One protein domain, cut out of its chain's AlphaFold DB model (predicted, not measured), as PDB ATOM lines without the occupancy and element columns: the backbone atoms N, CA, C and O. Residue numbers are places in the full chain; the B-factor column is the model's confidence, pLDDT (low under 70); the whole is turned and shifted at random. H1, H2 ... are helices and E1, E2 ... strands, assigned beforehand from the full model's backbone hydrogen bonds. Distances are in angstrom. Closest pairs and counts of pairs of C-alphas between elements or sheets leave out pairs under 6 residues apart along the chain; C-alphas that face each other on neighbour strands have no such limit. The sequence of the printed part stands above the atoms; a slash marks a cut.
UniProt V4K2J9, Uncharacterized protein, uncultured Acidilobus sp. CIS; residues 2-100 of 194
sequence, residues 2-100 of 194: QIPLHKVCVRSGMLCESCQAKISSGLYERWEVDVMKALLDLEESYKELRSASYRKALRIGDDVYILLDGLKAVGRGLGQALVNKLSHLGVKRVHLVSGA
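AT A GLANCE: This is residues 2 to 100 of the 194 residues of an uncharacterized protein of uncultured Acidilobus sp. CIS (UniProt V4K2J9). A small sheet of three strands, E1, E2 and E3, makes a wall with helices H3 and H5 over one face, while its other face bears no named helix. Past H3 lie H1 and H2, with H2 farthest out, and the short H4 sits between H3 and E1 along the chain. The printed part has 99 residues, with five named helices and three named strands in the order H1 H2 H3 H4 E1 E2 H5 E3. The sheet is mixed, in the order E1 E2 E3, and the class is mixed, helices and strands. The whole is compact, with a radius of gyration of the C-alphas of 12.7 A and spans of 37 by 29 by 24 A.

HOW THE PARTS SIT: Start at the sheet, where E1, residues 53 to 60, and E2, residues 63 to 69, form an antiparallel hairpin; look at N 55 and O 67, 2.9 A apart and within hydrogen-bond range. E3, residues 93 to 98, is parallel to E2 at 20 degrees, with N 66 and O 95 within hydrogen-bond range at 2.8 A. H5, residues 78 to 85, is on the sheet over E3, at a height of 7.1 A; the closest C-alphas are those of Gly 79 and Val 94, 5.6 A apart. E2, H5 and E3 form a strand-helix-strand unit, two parallel neighbour strands with a helix between, and its crossover is right-handed. H3, residues 30 to 42, is on the same face, at a height of 8.9 A, and only just over E1, on which 3 of its C-alphas fall. These helices on one face of the sheet make two layers. With residues 38 to 42 alone H3 touches H5, closest at the C-alphas of Ala 38 and Lys 85, 6.0 A apart, at a steep tilt of 58 degrees, opposite ways. H1, residues 7 to 12, touches H3 about perpendicular at 78 degrees; the closest C-alphas, of Val 10 and Lys 37, are 5.7 A apart. H2, residues 17 to 24, is close to H3 but not clearly touching, with the C-alphas of Ile 23 and Arg 30 closest at 6.5 A. H4, residues 47 to 50, is close to H3 but not clearly touching, with the C-alphas of Leu 39 and Leu 49 closest at 7.5 A. Every O i to N i+4 pair is within hydrogen-bond range in H1, H2 and H5, and 8 of 9 are in H3; H4 is too short for such a pair.

IN THESE COORDINATES: Find C-alpha 7 at (7.720, 62.182, 87.914), where H1 begins. From C-alpha 30 at (3.180, 74.659, 94.557), H3 runs 19.4 A. E1 is 21.6 A long, E2 19.7 A and E3 16.3 A, ending at C-alpha 98 at (25.052, 71.160, 96.280).

THE WHOLE: Look to the C-alphas of Glu 17 and Arg 76 for the two farthest apart, 37.1 A. The printed part has no cut, and no link is long. Its mean pLDDT is 92.0, and no printed residue is under 70.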
ATOM      1  N   GLN A   2      16.520  62.282  91.094       93.69
ATOM      2  CA  GLN A   2      15.520  61.860  92.071       93.69
ATOM      3  C   GLN A   2      14.763  63.087  92.582       93.69
ATOM      4  O   GLN A   2      15.364  64.128  92.843       93.69
ATOM      5  N   ILE A   3      13.442  62.970  92.697       96.00
ATOM      6  CA  ILE A   3      12.571  64.024  93.219       96.00
ATOM      7  C   ILE A   3      11.578  63.421  94.222       96.00
ATOM      8  O   ILE A   3      11.231  62.245  94.095       96.00
ATOM      9  N   PRO A   4      11.111  64.199  95.209       93.94
ATOM     10  CA  PRO A   4      10.214  63.712  96.260       93.94
ATOM     11  C   PRO A   4       8.766  63.497  95.790       93.94
ATOM     12  O   PRO A   4       7.974  62.887  96.513       93.94
ATOM     13  N   LEU A   5       8.406  63.999  94.605       95.88
ATOM     14  CA  LEU A   5       7.099  63.822  93.966       95.88
ATOM     15  C   LEU A   5       7.178  62.802  92.820       95.88
ATOM     16  O   LEU A   5       8.245  62.547  92.264       95.88
ATOM     17  N   HIS A   6       6.043  62.229  92.419       96.00
ATOM     18  CA  HIS A   6       6.012  61.320  91.273       96.00
ATOM     19  C   HIS A   6       6.336  62.067  89.970       96.00
ATOM     20  O   HIS A   6       5.687  63.060  89.638       96.00
ATOM     21  N   LYS A   7       7.291  61.553  89.182       94.94
ATOM     22  CA  LYS A   7       7.720  62.182  87.914       94.94
ATOM     23  C   LYS A   7       6.566  62.394  86.930       94.94
ATOM     24  O   LYS A   7       6.520  63.427  86.269       94.94
ATOM     25  N   VAL A   8       5.626  61.449  86.856       95.19
ATOM     26  CA  VAL A   8       4.439  61.550  85.988       95.19
ATOM     27  C   VAL A   8       3.542  62.715  86.416       95.19
ATOM     28  O   VAL A   8       3.117  63.500  85.571       95.19
ATOM     29  N   CYS A   9       3.314  62.882  87.721       95.81
ATOM     30  CA  CYS A   9       2.532  63.994  88.265       95.81
ATOM     31  C   CYS A   9       3.187  65.350  87.977       95.81
ATOM     32  O   CYS A   9       2.517  66.280  87.543       95.81
ATOM     33  N   VAL A  10       4.506  65.453  88.157       95.75
ATOM     34  CA  VAL A  10       5.250  66.694  87.894       95.75
ATOM     35  C   VAL A  10       5.252  67.045  86.402       95.75
ATOM     36  O   VAL A  10       5.000  68.191  86.038       95.75
ATOM     37  N   ARG A  11       5.479  66.064  85.516       93.06
ATOM     38  CA  ARG A  11       5.476  66.293  84.060       93.06
ATOM     39  C   ARG A  11       4.095  66.700  83.539       93.06
ATOM     40  O   ARG A  11       4.000  67.645  82.760       93.06
ATOM     41  N   SER A  12       3.040  66.022  83.997       91.62
ATOM     42  CA  SER A  12       1.654  66.303  83.590       91.62
ATOM     43  C   SER A  12       1.050  67.547  84.252       91.62
ATOM     44  O   SER A  12       0.105  68.113  83.717       91.62
ATOM     45  N   GLY A  13       1.568  67.975  85.408       87.31
ATOM     46  CA  GLY A  13       0.977  69.038  86.231       87.31
ATOM     47  C   GLY A  13      -0.241  68.595  87.057       87.31
ATOM     48  O   GLY A  13      -0.725  69.360  87.897       87.31
ATOM     49  N   MET A  14      -0.712  67.357  86.867       93.31
ATOM     50  CA  MET A  14      -1.804  66.751  87.629       93.31
ATOM     51  C   MET A  14      -1.234  65.936  88.791       93.31
ATOM     52  O   MET A  14      -0.647  64.867  88.610       93.31
ATOM     53  N   LEU A  15      -1.387  66.458  90.008       94.31
ATOM     54  CA  LEU A  15      -0.896  65.794  91.213       94.31
ATOM     55  C   LEU A  15      -1.898  64.747  91.695       94.31
ATOM     56  O   LEU A  15      -3.080  65.041  91.848       94.31
ATOM     57  N   CYS A  16      -1.412  63.536  91.972       95.50
ATOM     58  CA  CYS A  16      -2.197  62.547  92.700       95.50
ATOM     59  C   CYS A  16      -2.363  62.961  94.168       95.50
ATOM     60  O   CYS A  16      -1.611  63.799  94.673       95.50
ATOM     61  N   GLU A  17      -3.283  62.311  94.874       96.06
ATOM     62  CA  GLU A  17      -3.597  62.588  96.280       96.06
ATOM     63  C   GLU A  17      -2.353  62.600  97.186       96.06
ATOM     64  O   GLU A  17      -2.148  63.539  97.948       96.06
ATOM     65  N   SER A  18      -1.439  61.638  97.019       95.38
ATOM     66  CA  SER A  18      -0.185  61.591  97.787       95.38
ATOM     67  C   SER A  18       0.742  62.787  97.519       95.38
ATOM     68  O   SER A  18       1.353  63.326  98.443       95.38
ATOM     69  N   CYS A  19       0.864  63.227  96.261       96.00
ATOM     70  CA  CYS A  19       1.680  64.399  95.930       96.00
ATOM     71  C   CYS A  19       1.014  65.689  96.416       96.00
ATOM     72  O   CYS A  19       1.704  66.582  96.901       96.00
ATOM     73  N   GLN A  20      -0.313  65.767  96.325       95.56
ATOM     74  CA  GLN A  20      -1.086  66.897  96.825       95.56
ATOM     75  C   GLN A  20      -0.967  67.015  98.349       95.56
ATOM     76  O   GLN A  20      -0.731  68.115  98.840       95.56
ATOM     77  N   ALA A  21      -1.022  65.892  99.075       96.06
ATOM     78  CA  ALA A  21      -0.873  65.840 100.528       96.06
ATOM     79  C   ALA A  21       0.446  66.470 101.005       96.06
ATOM     80  O   ALA A  21       0.452  67.249 101.956       96.06
ATOM     81  N   LYS A  22       1.556  66.196 100.300       95.56
ATOM     82  CA  LYS A  22       2.874  66.788 100.595       95.56
ATOM     83  C   LYS A  22       2.906  68.305 100.399       95.56
ATOM     84  O   LYS A  22       3.667  68.991 101.075       95.56
ATOM     85  N   ILE A  23       2.105  68.826  99.472       95.25
ATOM     86  CA  ILE A  23       2.005  70.272  99.255       95.25
ATOM     87  C   ILE A  23       1.109  70.908 100.312       95.25
ATOM     88  O   ILE A  23       1.484  71.902 100.922       95.25
ATOM     89  N   SER A  24      -0.052  70.309 100.584       94.56
ATOM     90  CA  SER A  24      -0.972  70.813 101.606       94.56
ATOM     91  C   SER A  24      -0.383  70.771 103.014       94.56
ATOM     92  O   SER A  24      -0.723  71.614 103.833       94.56
ATOM     93  N   SER A  25       0.516  69.824 103.302       94.75
ATOM     94  CA  SER A  25       1.219  69.749 104.586       94.75
ATOM     95  C   SER A  25       2.382  70.743 104.706       94.75
ATOM     96  O   SER A  25       3.067  70.744 105.724       94.75
ATOM     97  N   GLY A  26       2.667  71.531 103.664       91.69
ATOM     98  CA  GLY A  26       3.771  72.492 103.646       91.69
ATOM     99  C   GLY A  26       5.164  71.873 103.485       91.69
ATOM    100  O   GLY A  26       6.158  72.587 103.604       91.69
ATOM    101  N   LEU A  27       5.275  70.568 103.187       90.75
ATOM    102  CA  LEU A  27       6.583  69.951 102.915       90.75
ATOM    103  C   LEU A  27       7.189  70.516 101.627       90.75
ATOM    104  O   LEU A  27       8.396  70.751 101.562       90.75
ATOM    105  N   TYR A  28       6.341  70.778 100.629       94.31
ATOM    106  CA  TYR A  28       6.701  71.456  99.386       94.31
ATOM    107  C   TYR A  28       5.666  72.516  99.026       94.31
ATOM    108  O   TYR A  28       4.490  72.380  99.341       94.31
ATOM    109  N   GLU A  29       6.081  73.558  98.328       93.75
ATOM    110  CA  GLU A  29       5.192  74.591  97.819       93.75
ATOM    111  C   GLU A  29       4.793  74.312  96.368       93.75
ATOM    112  O   GLU A  29       5.461  73.582  95.633       93.75
ATOM    113  N   ARG A  30       3.685  74.909  95.913       92.75
ATOM    114  CA  ARG A  30       3.180  74.659  94.557       92.75
ATOM    115  C   ARG A  30       4.184  75.068  93.476       92.75
ATOM    116  O   ARG A  30       4.357  74.323  92.521       92.75
ATOM    117  N   TRP A  31       4.873  76.191  93.659       94.81
ATOM    118  CA  TRP A  31       5.895  76.670  92.724       94.81
ATOM    119  C   TRP A  31       7.154  75.784  92.713       94.81
ATOM    120  O   TRP A  31       7.877  75.748  91.719       94.81
ATOM    121  N   GLU A  32       7.414  75.010  93.777       95.62
ATOM    122  CA  GLU A  32       8.503  74.023  93.780       95.62
ATOM    123  C   GLU A  32       8.236  72.899  92.767       95.62
ATOM    124  O   GLU A  32       9.179  72.312  92.239       95.62
ATOM    125  N   VAL A  33       6.968  72.628  92.425       95.94
ATOM    126  CA  VAL A  33       6.608  71.674  91.361       95.94
ATOM    127  C   VAL A  33       7.123  72.155  90.006       95.94
ATOM    128  O   VAL A  33       7.660  71.350  89.245       95.94
ATOM    129  N   ASP A  34       7.026  73.454  89.722       95.88
ATOM    130  CA  ASP A  34       7.541  74.048  88.484       95.88
ATOM    131  C   ASP A  34       9.070  73.966  88.428       95.88
ATOM    132  O   ASP A  34       9.643  73.645  87.384       95.88
ATOM    133  N   VAL A  35       9.738  74.144  89.573       96.62
ATOM    134  CA  VAL A  35      11.187  73.927  89.711       96.62
ATOM    135  C   VAL A  35      11.557  72.471  89.432       96.62
ATOM    136  O   VAL A  35      12.448  72.205  88.624       96.62
ATOM    137  N   MET A  36      10.861  71.511  90.052       96.44
ATOM    138  CA  MET A  36      11.089  70.084  89.808       96.44
ATOM    139  C   MET A  36      10.852  69.725  88.338       96.44
ATOM    140  O   MET A  36      11.635  68.973  87.759       96.44
ATOM    141  N   LYS A  37       9.806  70.278  87.715       95.94
ATOM    142  CA  LYS A  37       9.509  70.073  86.294       95.94
ATOM    143  C   LYS A  37      10.630  70.612  85.413       95.94
ATOM    144  O   LYS A  37      11.130  69.882  84.562       95.94
ATOM    145  N   ALA A  38      11.085  71.838  85.669       95.69
ATOM    146  CA  ALA A  38      12.185  72.441  84.927       95.69
ATOM    147  C   ALA A  38      13.469  71.600  85.014       95.69
ATOM    148  O   ALA A  38      14.136  71.395  84.002       95.69
ATOM    149  N   LEU A  39      13.782  71.066  86.196       95.31
ATOM    150  CA  LEU A  39      14.932  70.184  86.404       95.31
ATOM    151  C   LEU A  39      14.791  68.844  85.663       95.31
ATOM    152  O   LEU A  39      15.756  68.389  85.053       95.31
ATOM    153  N   LEU A  40      13.605  68.224  85.675       94.62
ATOM    154  CA  LEU A  40      13.347  66.975  84.943       94.62
ATOM    155  C   LEU A  40      13.437  67.148  83.425       94.62
ATOM    156  O   LEU A  40      13.897  66.236  82.743       94.62
ATOM    157  N   ASP A  41      12.986  68.284  82.895       93.75
ATOM    158  CA  ASP A  41      13.087  68.577  81.465       93.75
ATOM    159  C   ASP A  41      14.549  68.777  81.040       93.75
ATOM    160  O   ASP A  41      14.957  68.364  79.959       93.75
ATOM    161  N   LEU A  42      15.351  69.422  81.894       93.50
ATOM    162  CA  LEU A  42      16.767  69.678  81.629       93.50
ATOM    163  C   LEU A  42      17.651  68.444  81.865       93.50
ATOM    164  O   LEU A  42      18.779  68.414  81.385       93.50
ATOM    165  N   GLU A  43      17.153  67.405  82.540       91.62
ATOM    166  CA  GLU A  43      17.882  66.149  82.784       91.62
ATOM    167  C   GLU A  43      18.348  65.459  81.483       91.62
ATOM    168  O   GLU A  43      19.353  64.738  81.472       91.62
ATOM    169  N   GLU A  44      17.638  65.678  80.373       87.50
ATOM    170  CA  GLU A  44      17.995  65.124  79.064       87.50
ATOM    171  C   GLU A  44      19.242  65.796  78.476       87.50
ATOM    172  O   GLU A  44      20.118  65.107  77.946       87.50
ATOM    173  N   SER A  45      19.354  67.119  78.623       90.31
ATOM    174  CA  SER A  45      20.472  67.918  78.104       90.31
ATOM    175  C   SER A  45      21.664  67.989  79.065       90.31
ATOM    176  O   SER A  45      22.806  68.072  78.617       90.31
ATOM    177  N   TYR A  46      21.416  67.917  80.376       90.44
ATOM    178  CA  TYR A  46      22.418  68.074  81.435       90.44
ATOM    179  C   TYR A  46      22.570  66.767  82.220       90.44
ATOM    180  O   TYR A  46      21.825  66.475  83.161       90.44
ATOM    181  N   LYS A  47      23.553  65.948  81.823       88.06
ATOM    182  CA  LYS A  47      23.774  64.598  82.378       88.06
ATOM    183  C   LYS A  47      24.100  64.613  83.875       88.06
ATOM    184  O   LYS A  47      23.794  63.644  84.564       88.06
ATOM    185  N   GLU A  48      24.680  65.693  84.386       87.69
ATOM    186  CA  GLU A  48      24.973  65.907  85.806       87.69
ATOM    187  C   GLU A  48      23.718  65.898  86.694       87.69
ATOM    188  O   GLU A  48      23.791  65.497  87.854       87.69
ATOM    189  N   LEU A  49      22.544  66.245  86.151       90.50
ATOM    190  CA  LEU A  49      21.275  66.176  86.879       90.50
ATOM    191  C   LEU A  49      20.801  64.732  87.086       90.50
ATOM    192  O   LEU A  49      19.959  64.461  87.946       90.50
ATOM    193  N   ARG A  50      21.340  63.760  86.337       90.38
ATOM    194  CA  ARG A  50      20.940  62.352  86.474       90.38
ATOM    195  C   ARG A  50      21.263  61.799  87.859       90.38
ATOM    196  O   ARG A  50      20.416  61.106  88.421       90.38
ATOM    197  N   SER A  51      22.424  62.155  88.413       89.88
ATOM    198  CA  SER A  51      22.840  61.767  89.767       89.88
ATOM    199  C   SER A  51      22.325  62.699  90.864       89.88
ATOM    200  O   SER A  51      22.504  62.392  92.039       89.88
ATOM    201  N   ALA A  52      21.700  63.823  90.503       92.69
ATOM    202  CA  ALA A  52      21.202  64.786  91.471       92.69
ATOM    203  C   ALA A  52      19.905  64.308  92.147       92.69
ATOM    204  O   ALA A  52      19.056  63.658  91.526       92.69
ATOM    205  N   SER A  53      19.733  64.687  93.409       94.12
ATOM    206  CA  SER A  53      18.530  64.448  94.205       94.12
ATOM    207  C   SER A  53      17.995  65.769  94.734       94.12
ATOM    208  O   SER A  53      18.713  66.507  95.403       94.12
ATOM    209  N   TYR A  54      16.742  66.082  94.421       95.12
ATOM    210  CA  TYR A  54      16.096  67.301  94.887       95.12
ATOM    211  C   TYR A  54      15.782  67.230  96.378       95.12
ATOM    212  O   TYR A  54      15.202  66.244  96.839       95.12
ATOM    213  N   ARG A  55      16.107  68.296  97.115       92.81
ATOM    214  CA  ARG A  55      15.793  68.413  98.544       92.81
ATOM    215  C   ARG A  55      14.729  69.460  98.803       92.81
ATOM    216  O   ARG A  55      13.688  69.125  99.364       92.81
ATOM    217  N   LYS A  56      14.984  70.695  98.381       92.81
ATOM    218  CA  LYS A  56      14.112  71.847  98.621       92.81
ATOM    219  C   LYS A  56      14.441  72.955  97.625       92.81
ATOM    220  O   LYS A  56      15.557  73.002  97.108       92.81
ATOM    221  N   ALA A  57      13.513  73.865  97.379       94.50
ATOM    222  CA  ALA A  57      13.833  75.161  96.811       94.50
ATOM    223  C   ALA A  57      13.308  76.278  97.711       94.50
ATOM    224  O   ALA A  57      12.306  76.134  98.406       94.50
ATOM    225  N   LEU A  58      14.011  77.406  97.695       92.44
ATOM    226  CA  LEU A  58      13.675  78.593  98.467       92.44
ATOM    227  C   LEU A  58      13.678  79.809  97.553       92.44
ATOM    228  O   LEU A  58      14.576  79.965  96.726       92.44
ATOM    229  N   ARG A  59      12.680  80.674  97.715       90.88
ATOM    230  CA  ARG A  59      12.573  81.930  96.974       90.88
ATOM    231  C   ARG A  59      12.829  83.105  97.906       90.88
ATOM    232  O   ARG A  59      12.173  83.235  98.939       90.88
ATOM    233  N   ILE A  60      13.776  83.959  97.537       87.88
ATOM    234  CA  ILE A  60      14.158  85.149  98.299       87.88
ATOM    235  C   ILE A  60      14.220  86.317  97.317       87.88
ATOM    236  O   ILE A  60      15.120  86.403  96.486       87.88
ATOM    237  N   GLY A  61      13.206  87.184  97.374       87.94
ATOM    238  CA  GLY A  61      12.984  88.203  96.350       87.94
ATOM    239  C   GLY A  61      12.759  87.573  94.970       87.94
ATOM    240  O   GLY A  61      11.876  86.724  94.795       87.94
ATOM    241  N   ASP A  62      13.593  87.973  94.013       90.38
ATOM    242  CA  ASP A  62      13.576  87.474  92.632       90.38
ATOM    243  C   ASP A  62      14.555  86.306  92.402       90.38
ATOM    244  O   ASP A  62      14.670  85.805  91.278       90.38
ATOM    245  N   ASP A  63      15.255  85.862  93.450       91.56
ATOM    246  CA  ASP A  63      16.239  84.788  93.378       91.56
ATOM    247  C   ASP A  63      15.655  83.470  93.900       91.56
ATOM    248  O   ASP A  63      14.893  83.431  94.874       91.56
ATOM    249  N   VAL A  64      16.038  82.366  93.255       94.44
ATOM    250  CA  VAL A  64      15.643  81.011  93.654       94.44
ATOM    251  C   VAL A  64      16.875  80.181  93.982       94.44
ATOM    252  O   VAL A  64      17.749  79.981  93.142       94.44
ATOM    253  N   TYR A  65      16.914  79.647  95.196       93.50
ATOM    254  CA  TYR A  65      17.927  78.712  95.666       93.50
ATOM    255  C   TYR A  65      17.374  77.297  95.545       93.50
ATOM    256  O   TYR A  65      16.364  76.972  96.162       93.50
ATOM    257  N   ILE A  66      18.018  76.456  94.745       94.88
ATOM    258  CA  ILE A  66      17.627  75.062  94.526       94.88
ATOM    259  C   ILE A  66      18.654  74.175  95.220       94.88
ATOM    260  O   ILE A  66      19.823  74.144  94.835       94.88
ATOM    261  N   LEU A  67      18.198  73.445  96.230       93.50
ATOM    262  CA  LEU A  67      19.018  72.581  97.059       93.50
ATOM    263  C   LEU A  67      18.994  71.156  96.515       93.50
ATOM    264  O   LEU A  67      17.942  70.508  96.459       93.50
ATOM    265  N   LEU A  68      20.173  70.679  96.124       93.56
ATOM    266  CA  LEU A  68      20.390  69.390  95.488       93.56
ATOM    267  C   LEU A  68      21.475  68.603  96.230       93.56
ATOM    268  O   LEU A  68      22.475  69.157  96.675       93.56
ATOM    269  N   ASP A  69      21.322  67.287  96.288       91.12
ATOM    270  CA  ASP A  69      22.384  66.362  96.692       91.12
ATOM    271  C   ASP A  69      22.920  65.599  95.480       91.12
ATOM    272  O   ASP A  69      22.212  65.415  94.491       91.12
ATOM    273  N   GLY A  70      24.174  65.141  95.537       86.56
ATOM    274  CA  GLY A  70      24.774  64.319  94.473       86.56
ATOM    275  C   GLY A  70      25.099  65.070  93.173       86.56
ATOM    276  O   GLY A  70      25.462  64.444  92.170       86.56
ATOM    277  N   LEU A  71      24.995  66.404  93.178       85.75
ATOM    278  CA  LEU A  71      25.412  67.252  92.068       85.75
ATOM    279  C   LEU A  71      26.935  67.444  92.120       85.75
ATOM    280  O   LEU A  71      27.452  68.169  92.969       85.75
ATOM    281  N   LYS A  72      27.653  66.765  91.220       76.12
ATOM    282  CA  LYS A  72      29.128  66.756  91.196       76.12
ATOM    283  C   LYS A  72      29.732  68.041  90.638       76.12
ATOM    284  O   LYS A  72      30.745  68.514  91.133       76.12
ATOM    285  N   ALA A  73      29.131  68.568  89.579       76.81
ATOM    286  CA  ALA A  73      29.556  69.790  88.923       76.81
ATOM    287  C   ALA A  73      28.331  70.461  88.308       76.81
ATOM    288  O   ALA A  73      27.447  69.781  87.784       76.81
ATOM    289  N   VAL A  74      28.290  71.788  88.372       77.25
ATOM    290  CA  VAL A  74      27.272  72.583  87.687       77.25
ATOM    291  C   VAL A  74      27.769  72.835  86.266       77.25
ATOM    292  O   VAL A  74      28.768  73.532  86.076       77.25
ATOM    293  N   GLY A  75      27.105  72.262  85.262       74.06
ATOM    294  CA  GLY A  75      27.430  72.538  83.868       74.06
ATOM    295  C   GLY A  75      27.233  74.008  83.519       74.06
ATOM    296  O   GLY A  75      26.341  74.695  84.032       74.06
ATOM    297  N   ARG A  76      28.075  74.507  82.608       77.81
ATOM    298  CA  ARG A  76      27.960  75.878  82.099       77.81
ATOM    299  C   ARG A  76      26.571  76.082  81.486       77.81
ATOM    300  O   ARG A  76      26.111  75.273  80.688       77.81
ATOM    301  N   GLY A  77      25.907  77.172  81.865       87.19
ATOM    302  CA  GLY A  77      24.597  77.547  81.325       87.19
ATOM    303  C   GLY A  77      23.389  76.851  81.960       87.19
ATOM    304  O   GLY A  77      22.272  77.277  81.684       87.19
ATOM    305  N   LEU A  78      23.570  75.866  82.853       90.75
ATOM    306  CA  LEU A  78      22.447  75.215  83.543       90.75
ATOM    307  C   LEU A  78      21.603  76.227  84.339       90.75
ATOM    308  O   LEU A  78      20.376  76.215  84.259       90.75
ATOM    309  N   GLY A  79      22.257  77.151  85.050       90.94
ATOM    310  CA  GLY A  79      21.571  78.227  85.771       90.94
ATOM    311  C   GLY A  79      20.720  79.106  84.848       90.94
ATOM    312  O   GLY A  79      19.559  79.365  85.150       90.94
ATOM    313  N   GLN A  80      21.246  79.491  83.680       92.81
ATOM    314  CA  GLN A  80      20.498  80.293  82.705       92.81
ATOM    315  C   GLN A  80      19.323  79.515  82.100       92.81
ATOM    316  O   GLN A  80      18.240  80.066  81.928       92.81
ATOM    317  N   ALA A  81      19.509  78.226  81.804       94.44
ATOM    318  CA  ALA A  81      18.436  77.370  81.309       94.44
ATOM    319  C   ALA A  81      17.292  77.247  82.333       94.44
ATOM    320  O   ALA A  81      16.118  77.288  81.956       94.44
ATOM    321  N   LEU A  82      17.628  77.159  83.625       95.38
ATOM    322  CA  LEU A  82      16.653  77.166  84.716       95.38
ATOM    323  C   LEU A  82      15.930  78.510  84.830       95.38
ATOM    324  O   LEU A  82      14.704  78.511  84.902       95.38
ATOM    325  N   VAL A  83      16.648  79.637  84.772       95.75
ATOM    326  CA  VAL A  83      16.036  80.981  84.743       95.75
ATOM    327  C   VAL A  83      15.040  81.094  83.590       95.75
ATOM    328  O   VAL A  83      13.903  81.507  83.797       95.75
ATOM    329  N   ASN A  84      15.413  80.651  82.387       95.44
ATOM    330  CA  ASN A  84      14.535  80.719  81.218       95.44
ATOM    331  C   ASN A  84      13.255  79.885  81.408       95.44
ATOM    332  O   ASN A  84      12.161  80.370  81.120       95.44
ATOM    333  N   LYS A  85      13.366  78.656  81.934       95.19
ATOM    334  CA  LYS A  85      12.201  77.798  82.215       95.19
ATOM    335  C   LYS A  85      11.314  78.339  83.342       95.19
ATOM    336  O   LYS A  85      10.096  78.180  83.286       95.19
ATOM    337  N   LEU A  86      11.904  78.999  84.334       95.75
ATOM    338  CA  LEU A  86      11.209  79.561  85.500       95.75
ATOM    339  C   LEU A  86      10.852  81.045  85.339       95.75
ATOM    340  O   LEU A  86      10.381  81.675  86.283       95.75
ATOM    341  N   SER A  87      11.028  81.605  84.143       93.75
ATOM    342  CA  SER A  87      10.776  83.020  83.844       93.75
ATOM    343  C   SER A  87       9.340  83.453  84.155       93.75
ATOM    344  O   SER A  87       9.123  84.550  84.661       93.75
ATOM    345  N   HIS A  88       8.367  82.561  83.954       93.75
ATOM    346  CA  HIS A  88       6.957  82.780  84.288       93.75
ATOM    347  C   HIS A  88       6.701  83.026  85.787       93.75
ATOM    348  O   HIS A  88       5.683  83.612  86.143       93.75
ATOM    349  N   LEU A  89       7.621  82.617  86.667       92.81
ATOM    350  CA  LEU A  89       7.554  82.882  88.107       92.81
ATOM    351  C   LEU A  89       8.199  84.227  88.491       92.81
ATOM    352  O   LEU A  89       8.192  84.583  89.671       92.81
ATOM    353  N   GLY A  90       8.765  84.969  87.532       92.62
ATOM    354  CA  GLY A  90       9.492  86.221  87.769       92.62
ATOM    355  C   GLY A  90      10.902  86.019  88.333       92.62
ATOM    356  O   GLY A  90      11.420  86.895  89.017       92.62
ATOM    357  N   VAL A  91      11.511  84.855  88.091       93.56
ATOM    358  CA  VAL A  91      12.854  84.525  88.591       93.56
ATOM    359  C   VAL A  91      13.915  85.241  87.761       93.56
ATOM    360  O   VAL A  91      13.944  85.103  86.539       93.56
ATOM    361  N   LYS A  92      14.815  85.965  88.429       93.44
ATOM    362  CA  LYS A  92      15.961  86.638  87.796       93.44
ATOM    363  C   LYS A  92      17.237  85.818  87.887       93.44
ATOM    364  O   LYS A  92      18.006  85.785  86.928       93.44
ATOM    365  N   ARG A  93      17.476  85.163  89.025       91.25
ATOM    366  CA  ARG A  93      18.677  84.352  89.251       91.25
ATOM    367  C   ARG A  93      18.327  83.032  89.916       91.25
ATOM    368  O   ARG A  93      17.429  82.949  90.749       91.25
ATOM    369  N   VAL A  94      19.069  81.996  89.536       93.38
ATOM    370  CA  VAL A  94      18.965  80.662  90.126       93.38
ATOM    371  C   VAL A  94      20.316  80.277  90.715       93.38
ATOM    372  O   VAL A  94      21.322  80.245  90.005       93.38
ATOM    373  N   HIS A  95      20.318  79.951  92.002       90.69
ATOM    374  CA  HIS A  95      21.469  79.464  92.749       90.69
ATOM    375  C   HIS A  95      21.321  77.958  92.960       90.69
ATOM    376  O   HIS A  95      20.389  77.503  93.621       90.69
ATOM    377  N   LEU A  96      22.233  77.173  92.391       91.12
ATOM    378  CA  LEU A  96      22.285  75.730  92.617       91.12
ATOM    379  C   LEU A  96      23.193  75.454  93.809       91.12
ATOM    380  O   LEU A  96      24.381  75.763  93.766       91.12
ATOM    381  N   VAL A  97      22.628  74.867  94.858       90.00
ATOM    382  CA  VAL A  97      23.334  74.577  96.105       90.00
ATOM    383  C   VAL A  97      23.491  73.067  96.216       90.00
ATOM    384  O   VAL A  97      22.497  72.349  96.326       90.00
ATOM    385  N   SER A  98      24.733  72.584  96.134       87.31
ATOM    386  CA  SER A  98      25.052  71.160  96.280       87.31
ATOM    387  C   SER A  98      25.298  70.795  97.748       87.31
ATOM    388  O   SER A  98      25.718  71.637  98.540       87.31
ATOM    389  N   GLY A  99      25.071  69.531  98.106       83.88
ATOM    390  CA  GLY A  99      25.365  69.004  99.441       83.88
ATOM    391  C   GLY A  99      24.412  69.517 100.515       83.88
ATOM    392  O   GLY A  99      24.826  69.773 101.638       83.88
ATOM    393  N   ALA A 100      23.136  69.672 100.175       81.50
ATOM    394  CA  ALA A 100      22.109  70.151 101.092       81.50
ATOM    395  C   ALA A 100      21.893  69.250 102.321       81.50
ATOM    396  O   ALA A 100      21.382  69.724 103.332       81.50
TER     397      ALA A 100